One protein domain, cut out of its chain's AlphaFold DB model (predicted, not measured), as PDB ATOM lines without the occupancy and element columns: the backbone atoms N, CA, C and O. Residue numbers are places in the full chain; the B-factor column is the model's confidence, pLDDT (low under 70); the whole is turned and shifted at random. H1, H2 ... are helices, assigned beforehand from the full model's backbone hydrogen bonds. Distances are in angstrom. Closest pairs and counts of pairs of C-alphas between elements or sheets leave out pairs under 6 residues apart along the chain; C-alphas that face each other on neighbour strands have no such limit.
ATOM      1  N   SER A  27     -20.214  -5.065  -2.596       54.53
ATOM      2  CA  SER A  27     -18.980  -5.160  -3.381       54.53
ATOM      3  C   SER A  27     -18.084  -6.287  -2.877       54.53
ATOM      4  O   SER A  27     -17.519  -6.992  -3.704       54.53
ATOM      5  N   ALA A  28     -18.011  -6.551  -1.570       56.34
ATOM      6  CA  ALA A  28     -17.314  -7.711  -1.018       56.34
ATOM      7  C   ALA A  28     -17.996  -9.029  -1.421       56.34
ATOM      8  O   ALA A  28     -17.317  -9.938  -1.888       56.34
ATOM      9  N   ALA A  29     -19.330  -9.117  -1.353       55.69
ATOM     10  CA  ALA A  29     -20.089 -10.273  -1.836       55.69
ATOM     11  C   ALA A  29     -19.974 -10.445  -3.363       55.69
ATOM     12  O   ALA A  29     -19.790 -11.561  -3.848       55.69
ATOM     13  N   ALA A  30     -19.988  -9.349  -4.130       56.69
ATOM     14  CA  ALA A  30     -19.727  -9.376  -5.566       56.69
ATOM     15  C   ALA A  30     -18.275  -9.767  -5.879       56.69
ATOM     16  O   ALA A  30     -18.040 -10.439  -6.878       56.69
ATOM     17  N   THR A  31     -17.303  -9.410  -5.033       58.28
ATOM     18  CA  THR A  31     -15.890  -9.796  -5.191       58.28
ATOM     19  C   THR A  31     -15.672 -11.264  -4.817       58.28
ATOM     20  O   THR A  31     -15.009 -11.968  -5.573       58.28
ATOM     21  N   ALA A  32     -16.327 -11.771  -3.768       56.62
ATOM     22  CA  ALA A  32     -16.319 -13.185  -3.385       56.62
ATOM     23  C   ALA A  32     -16.999 -14.078  -4.444       56.62
ATOM     24  O   ALA A  32     -16.446 -15.100  -4.854       56.62
ATOM     25  N   ALA A  33     -18.145 -13.650  -4.990       55.81
ATOM     26  CA  ALA A  33     -18.808 -14.335  -6.103       55.81
ATOM     27  C   ALA A  33     -17.986 -14.268  -7.409       55.81
ATOM     28  O   ALA A  33     -17.977 -15.213  -8.202       55.81
ATOM     29  N   LYS A  34     -17.254 -13.168  -7.636       56.41
ATOM     30  CA  LYS A  34     -16.330 -12.998  -8.773       56.41
ATOM     31  C   LYS A  34     -15.058 -13.834  -8.608       56.41
ATOM     32  O   LYS A  34     -14.543 -14.319  -9.610       56.41
ATOM     33  N   GLN A  35     -14.594 -14.064  -7.380       57.12
ATOM     34  CA  GLN A  35     -13.516 -15.004  -7.066       57.12
ATOM     35  C   GLN A  35     -13.937 -16.449  -7.314       57.12
ATOM     36  O   GLN A  35     -13.193 -17.166  -7.971       57.12
ATOM     37  N   GLN A  36     -15.148 -16.860  -6.929       56.03
ATOM     38  CA  GLN A  36     -15.649 -18.199  -7.265       56.03
ATOM     39  C   GLN A  36     -15.813 -18.389  -8.784       56.03
ATOM     40  O   GLN A  36     -15.434 -19.425  -9.327       56.03
ATOM     41  N   LYS A  37     -16.291 -17.361  -9.500       57.62
ATOM     42  CA  LYS A  37     -16.365 -17.364 -10.974       57.62
ATOM     43  C   LYS A  37     -15.006 -17.341 -11.684       57.62
ATOM     44  O   LYS A  37     -14.976 -17.704 -12.852       57.62
ATOM     45  N   ARG A  38     -13.922 -16.907 -11.030       56.72
ATOM     46  CA  ARG A  38     -12.545 -16.925 -11.570       56.72
ATOM     47  C   ARG A  38     -11.766 -18.180 -11.173       56.72
ATOM     48  O   ARG A  38     -11.030 -18.714 -11.986       56.72
ATOM     49  N   ALA A  39     -12.026 -18.729  -9.991       62.62
ATOM     50  CA  ALA A  39     -11.420 -19.980  -9.552       62.62
ATOM     51  C   ALA A  39     -11.759 -21.151 -10.490       62.62
ATOM     52  O   ALA A  39     -10.917 -22.008 -10.733       62.62
ATOM     53  N   VAL A  40     -12.972 -21.178 -11.058       65.31
ATOM     54  CA  VAL A  40     -13.390 -22.210 -12.023       65.31
ATOM     55  C   VAL A  40     -12.587 -22.162 -13.336       65.31
ATOM     56  O   VAL A  40     -12.034 -23.198 -13.704       65.31
ATOM     57  N   PRO A  41     -12.487 -21.032 -14.067       73.44
ATOM     58  CA  PRO A  41     -11.673 -20.965 -15.276       73.44
ATOM     59  C   PRO A  41     -10.184 -21.172 -14.987       73.44
ATOM     60  O   PRO A  41      -9.551 -21.902 -15.743       73.44
ATOM     61  N   ASP A  42      -9.655 -20.649 -13.878       76.06
ATOM     62  CA  ASP A  42      -8.247 -20.841 -13.500       76.06
ATOM     63  C   ASP A  42      -7.940 -22.325 -13.216       76.06
ATOM     64  O   ASP A  42      -6.920 -22.864 -13.650       76.06
ATOM     65  N   PHE A  43      -8.861 -23.036 -12.554       73.31
ATOM     66  CA  PHE A  43      -8.754 -24.478 -12.324       73.31
ATOM     67  C   PHE A  43      -8.885 -25.288 -13.621       73.31
ATOM     68  O   PHE A  43      -8.135 -26.238 -13.842       73.31
ATOM     69  N   LEU A  44      -9.797 -24.912 -14.520       72.75
ATOM     70  CA  LEU A  44      -9.931 -25.569 -15.823       72.75
ATOM     71  C   LEU A  44      -8.706 -25.332 -16.710       72.75
ATOM     72  O   LEU A  44      -8.289 -26.239 -17.432       72.75
ATOM     73  N   GLU A  45      -8.105 -24.147 -16.649       77.25
ATOM     74  CA  GLU A  45      -6.849 -23.849 -17.329       77.25
ATOM     75  C   GLU A  45      -5.692 -24.671 -16.745       77.25
ATOM     76  O   GLU A  45      -4.889 -25.225 -17.497       77.25
ATOM     77  N   TYR A  46      -5.651 -24.846 -15.424       79.06
ATOM     78  CA  TYR A  46      -4.707 -25.741 -14.753       79.06
ATOM     79  C   TYR A  46      -4.884 -27.215 -15.176       79.06
ATOM     80  O   TYR A  46      -3.906 -27.907 -15.481       79.06
ATOM     81  N   LEU A  47      -6.126 -27.698 -15.289       77.44
ATOM     82  CA  LEU A  47      -6.425 -29.048 -15.788       77.44
ATOM     83  C   LEU A  47      -6.124 -29.225 -17.286       77.44
ATOM     84  O   LEU A  47      -5.802 -30.332 -17.724       77.44
ATOM     85  N   ASN A  48      -6.215 -28.153 -18.077       74.19
ATOM     86  CA  ASN A  48      -5.781 -28.156 -19.474       74.19
ATOM     87  C   ASN A  48      -4.253 -28.237 -19.574       74.19
ATOM     88  O   ASN A  48      -3.734 -29.059 -20.325       74.19
ATOM     89  N   LYS A  49      -3.536 -27.414 -18.797       78.19
ATOM     90  CA  LYS A  49      -2.065 -27.354 -18.779       78.19
ATOM     91  C   LYS A  49      -1.426 -28.662 -18.311       78.19
ATOM     92  O   LYS A  49      -0.416 -29.074 -18.866       78.19
ATOM     93  N   SER A  50      -2.029 -29.334 -17.332       77.56
ATOM     94  CA  SER A  50      -1.576 -30.645 -16.840       77.56
ATOM     95  C   SER A  50      -1.901 -31.813 -17.780       77.56
ATOM     96  O   SER A  50      -1.475 -32.936 -17.529       77.56
ATOM     97  N   GLY A  51      -2.680 -31.589 -18.846       76.19
ATOM     98  CA  GLY A  51      -3.116 -32.645 -19.763       76.19
ATOM     99  C   GLY A  51      -4.186 -33.584 -19.190       76.19
ATOM    100  O   GLY A  51      -4.702 -34.428 -19.928       76.19
ATOM    101  N   PHE A  52      -4.584 -33.408 -17.920       83.00
ATOM    102  CA  PHE A  52      -5.602 -34.226 -17.255       83.00
ATOM    103  C   PHE A  52      -6.939 -34.168 -17.987       83.00
ATOM    104  O   PHE A  52      -7.546 -35.208 -18.219       83.00
ATOM    105  N   LYS A  53      -7.388 -32.981 -18.417       78.44
ATOM    106  CA  LYS A  53      -8.664 -32.859 -19.141       78.44
ATOM    107  C   LYS A  53      -8.663 -33.678 -20.432       78.44
ATOM    108  O   LYS A  53      -9.635 -34.365 -20.725       78.44
ATOM    109  N   THR A  54      -7.572 -33.638 -21.189       76.69
ATOM    110  CA  THR A  54      -7.437 -34.389 -22.443       76.69
ATOM    111  C   THR A  54      -7.389 -35.893 -22.184       76.69
ATOM    112  O   THR A  54      -8.051 -36.652 -22.890       76.69
ATOM    113  N   ALA A  55      -6.661 -36.329 -21.154       78.69
ATOM    114  CA  ALA A  55      -6.627 -37.730 -20.739       78.69
ATOM    115  C   ALA A  55      -8.000 -38.219 -20.242       78.69
ATOM    116  O   ALA A  55      -8.442 -39.300 -20.617       78.69
ATOM    117  N   TRP A  56      -8.714 -37.389 -19.477       83.56
ATOM    118  CA  TRP A  56     -10.057 -37.659 -18.963       83.56
ATOM    119  C   TRP A  56     -11.102 -37.780 -20.055       83.56
ATOM    120  O   TRP A  56     -11.864 -38.744 -20.076       83.56
ATOM    121  N   VAL A  57     -11.086 -36.866 -21.020       81.25
ATOM    122  CA  VAL A  57     -11.977 -36.945 -22.179       81.25
ATOM    123  C   VAL A  57     -11.694 -38.207 -22.994       81.25
ATOM    124  O   VAL A  57     -12.634 -38.919 -23.329       81.25
ATOM    125  N   ARG A  58     -10.425 -38.543 -23.260       80.19
ATOM    126  CA  ARG A  58     -10.072 -39.775 -23.987       80.19
ATOM    127  C   ARG A  58     -10.510 -41.039 -23.250       80.19
ATOM    128  O   ARG A  58     -11.051 -41.935 -23.883       80.19
ATOM    129  N   ALA A  59     -10.311 -41.101 -21.934       80.75
ATOM    130  CA  ALA A  59     -10.694 -42.264 -21.138       80.75
ATOM    131  C   ALA A  59     -12.214 -42.475 -21.107       80.75
ATOM    132  O   ALA A  59     -12.685 -43.605 -21.211       80.75
ATOM    133  N   ILE A  60     -12.983 -41.387 -21.021       80.75
ATOM    134  CA  ILE A  60     -14.442 -41.450 -21.094       80.75
ATOM    135  C   ILE A  60     -14.905 -41.850 -22.499       80.75
ATOM    136  O   ILE A  60     -15.766 -42.712 -22.617       80.75
ATOM    137  N   VAL A  61     -14.331 -41.280 -23.562       80.62
ATOM    138  CA  VAL A  61     -14.676 -41.658 -24.946       80.62
ATOM    139  C   VAL A  61     -14.377 -43.136 -25.203       80.62
ATOM    140  O   VAL A  61     -15.244 -43.845 -25.701       80.62
ATOM    141  N   ALA A  62     -13.219 -43.632 -24.761       78.12
ATOM    142  CA  ALA A  62     -12.864 -45.045 -24.869       78.12
ATOM    143  C   ALA A  62     -13.853 -45.963 -24.127       78.12
ATOM    144  O   ALA A  62     -14.164 -47.045 -24.612       78.12
ATOM    145  N   LEU A  63     -14.389 -45.530 -22.980       78.81
ATOM    146  CA  LEU A  63     -15.440 -46.257 -22.258       78.81
ATOM    147  C   LEU A  63     -16.785 -46.249 -23.014       78.81
ATOM    148  O   LEU A  63     -17.557 -47.201 -22.911       78.81
ATOM    149  N   TYR A  64     -17.085 -45.184 -23.762       76.94
ATOM    150  CA  TYR A  64     -18.300 -45.098 -24.581       76.94
ATOM    151  C   TYR A  64     -18.213 -45.902 -25.885       76.94
ATOM    152  O   TYR A  64     -19.248 -46.341 -26.385       76.94
ATOM    153  N   GLU A  65     -17.012 -46.097 -26.429       79.56
ATOM    154  CA  GLU A  65     -16.773 -46.851 -27.667       79.56
ATOM    155  C   GLU A  65     -16.721 -48.378 -27.451       79.56
ATOM    156  O   GLU A  65     -16.847 -49.138 -28.413       79.56
ATOM    157  N   GLU A  66     -16.588 -48.861 -26.207       72.56
ATOM    158  CA  GLU A  66     -16.576 -50.298 -25.911       72.56
ATOM    159  C   GLU A  66     -17.982 -50.939 -26.004       72.56
ATOM    160  O   GLU A  66     -18.896 -50.573 -25.259       72.56
ATOM    161  N   PRO A  67     -18.183 -51.969 -26.860       57.66
ATOM    162  CA  PRO A  67     -19.493 -52.602 -27.067       57.66
ATOM    163  C   PRO A  67     -19.945 -53.479 -25.886       57.66
ATOM    164  O   PRO A  67     -21.126 -53.808 -25.774       57.66
ATOM    165  N   LYS A  68     -19.018 -53.865 -24.999       63.09
ATOM    166  CA  LYS A  68     -19.288 -54.560 -23.736       63.09
ATOM    167  C   LYS A  68     -18.813 -53.673 -22.597       63.09
ATOM    168  O   LYS A  68     -17.627 -53.662 -22.292       63.09
ATOM    169  N   LYS A  69     -19.742 -52.928 -21.997       70.06
ATOM    170  CA  LYS A  69     -19.435 -52.031 -20.882       70.06
ATOM    171  C   LYS A  69     -18.771 -52.825 -19.748       70.06
ATOM    172  O   LYS A  69     -19.314 -53.870 -19.381       70.06
ATOM    173  N   PRO A  70     -17.634 -52.364 -19.208       72.06
ATOM    174  CA  PRO A  70     -17.009 -53.011 -18.063       72.06
ATOM    175  C   PRO A  70     -17.926 -52.916 -16.836       72.06
ATOM    176  O   PRO A  70     -18.589 -51.896 -16.637       72.06
ATOM    177  N   ASP A  71     -17.938 -53.963 -16.004       69.38
ATOM    178  CA  ASP A  71     -18.727 -54.007 -14.759       69.38
ATOM    179  C   ASP A  71     -18.330 -52.888 -13.775       69.38
ATOM    180  O   ASP A  71     -19.168 -52.410 -13.012       69.38
ATOM    181  N   ASP A  72     -17.070 -52.429 -13.828       79.00
ATOM    182  CA  ASP A  72     -16.571 -51.258 -13.098       79.00
ATOM    183  C   ASP A  72     -15.973 -50.197 -14.054       79.00
ATOM    184  O   ASP A  72     -14.791 -50.258 -14.426       79.00
ATOM    185  N   PRO A  73     -16.773 -49.189 -14.447       77.25
ATOM    186  CA  PRO A  73     -16.338 -48.084 -15.300       77.25
ATOM    187  C   PRO A  73     -15.219 -47.226 -14.699       77.25
ATOM    188  O   PRO A  73     -14.400 -46.672 -15.437       77.25
ATOM    189  N   LEU A  74     -15.173 -47.090 -13.369       76.06
ATOM    190  CA  LEU A  74     -14.194 -46.235 -12.698       76.06
ATOM    191  C   LEU A  74     -12.817 -46.893 -12.705       76.06
ATOM    192  O   LEU A  74     -11.831 -46.235 -13.045       76.06
ATOM    193  N   ALA A  75     -12.747 -48.193 -12.410       73.88
ATOM    194  CA  ALA A  75     -11.501 -48.951 -12.515       73.88
ATOM    195  C   ALA A  75     -10.926 -48.922 -13.942       73.88
ATOM    196  O   ALA A  75      -9.711 -48.798 -14.116       73.88
ATOM    197  N   TYR A  76     -11.788 -48.973 -14.961       74.75
ATOM    198  CA  TYR A  76     -11.378 -48.882 -16.362       74.75
ATOM    199  C   TYR A  76     -10.784 -47.510 -16.718       74.75
ATOM    200  O   TYR A  76      -9.678 -47.434 -17.257       74.75
ATOM    201  N   ILE A  77     -11.459 -46.419 -16.343       78.88
ATOM    202  CA  ILE A  77     -10.958 -45.052 -16.565       78.88
ATOM    203  C   ILE A  77      -9.617 -44.837 -15.849       78.88
ATOM    204  O   ILE A  77      -8.680 -44.292 -16.435       78.88
ATOM    205  N   LEU A  78      -9.491 -45.307 -14.604       77.19
ATOM    206  CA  LEU A  78      -8.248 -45.204 -13.837       77.19
ATOM    207  C   LEU A  78      -7.106 -45.996 -14.486       77.19
ATOM    208  O   LEU A  78      -5.978 -45.497 -14.550       77.19
ATOM    209  N   LYS A  79      -7.388 -47.187 -15.030       75.38
ATOM    210  CA  LYS A  79      -6.419 -47.972 -15.810       75.38
ATOM    211  C   LYS A  79      -5.964 -47.219 -17.063       75.38
ATOM    212  O   LYS A  79      -4.762 -47.127 -17.300       75.38
ATOM    213  N   LEU A  80      -6.890 -46.621 -17.816       75.31
ATOM    214  CA  LEU A  80      -6.572 -45.824 -19.010       75.31
ATOM    215  C   LEU A  80      -5.742 -44.568 -18.707       75.31
ATOM    216  O   LEU A  80      -4.981 -44.112 -19.556       75.31
ATOM    217  N   MET A  81      -5.855 -44.020 -17.497       75.44
ATOM    218  CA  MET A  81      -5.063 -42.873 -17.037       75.44
ATOM    219  C   MET A  81      -3.697 -43.248 -16.458       75.44
ATOM    220  O   MET A  81      -2.963 -42.361 -16.028       75.44
ATOM    221  N   GLY A  82      -3.353 -44.539 -16.401       67.12
ATOM    222  CA  GLY A  82      -2.113 -45.006 -15.771       67.12
ATOM    223  C   GLY A  82      -2.103 -44.878 -14.241       67.12
ATOM    224  O   GLY A  82      -1.058 -45.059 -13.625       67.12
ATOM    225  N   LEU A  83      -3.255 -44.581 -13.630       65.88
ATOM    226  CA  LEU A  83      -3.462 -44.532 -12.177       65.88
ATOM    227  C   LEU A  83      -4.056 -45.841 -11.633       65.88
ATOM    228  O   LEU A  83      -4.293 -45.974 -10.434       65.88
ATOM    229  N   GLY A  84      -4.330 -46.803 -12.517       57.38
ATOM    230  CA  GLY A  84      -4.829 -48.121 -12.159       57.38
ATOM    231  C   GLY A  84      -3.757 -48.985 -11.502       57.38
ATOM    232  O   GLY A  84      -2.565 -48.860 -11.781       57.38
ATOM    233  N   ILE A  85      -4.206 -49.906 -10.647       58.28
ATOM    234  CA  ILE A  85      -3.375 -50.992 -10.122       58.28
ATOM    235  C   ILE A  85      -2.783 -51.721 -11.339       58.28
ATOM    236  O   ILE A  85      -3.563 -52.186 -12.176       58.28
ATOM    237  N   PRO A  86      -1.445 -51.793 -11.485       56.56
ATOM    238  CA  PRO A  86      -0.832 -52.414 -12.648       56.56
ATOM    239  C   PRO A  86      -1.337 -53.848 -12.758       56.56
ATOM    240  O   PRO A  86      -1.277 -54.624 -11.798       56.56
TER     241      PRO A  86
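What this domain is: This is residues 27 to 86 of the 171 residues of the protein "c-Myc-binding protein" of Orchesella cincta (UniProt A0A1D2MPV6). One long helix, H1, makes a straight arm whose first part, residues 27 to 43, sticks out free; past a corner at its far end, H2 turns off steeply, and the short helix H3 packs across H2 to form a small head. The printed part has 60 residues with three named helices, in the order H1, H2, H3, and no named strand; the class is all helix. The whole is extended, a rod in outline, with a radius of gyration of the C-alphas of 16.8 A and spans of 53 by 19 by 19 A.

Where its parts are: H1 is the longest helix, residues 27 to 49, 31.9 A from C-alpha 27 at (-18.980, -5.160, -3.381) to C-alpha 49 at (-2.065, -27.354, -18.779). H2, residues 52 to 65, measures 19.8 A. H3, residues 73 to 80, measures 10.7 A and ends with C-alpha 80 at (-6.572, -45.824, -19.010).

How they stand to each other: H1 and H2 are close but not clearly touching; their closest C-alphas, those of Leu 47 and Lys 53, are 5.5 A apart. They run the same way at a steep tilt of 66 degrees. H2 and H3 touch, and their closest C-alphas, those of Ala 59 and Ile 77, are 5.4 A apart. These two run opposite ways at a steep tilt of 59 degrees. H1 and H3 are apart. In H2 and H3 every O i to N i+4 pair is within hydrogen-bond range; in H1, 18 of 19 are.

The domain as a whole: The C-alphas of Ser 27 and Lys 68 are the two farthest apart, at 53.4 A. The printed part has no cut. The link from H1 to H2 is tight and that from H2 to H3 is short; residues 65 to 72, of which 65 belongs to H2, stand free. The mean pLDDT of the printed part is 70.5, with residues 27 to 40, 67 to 68, 71 and 82 to 86 under 70.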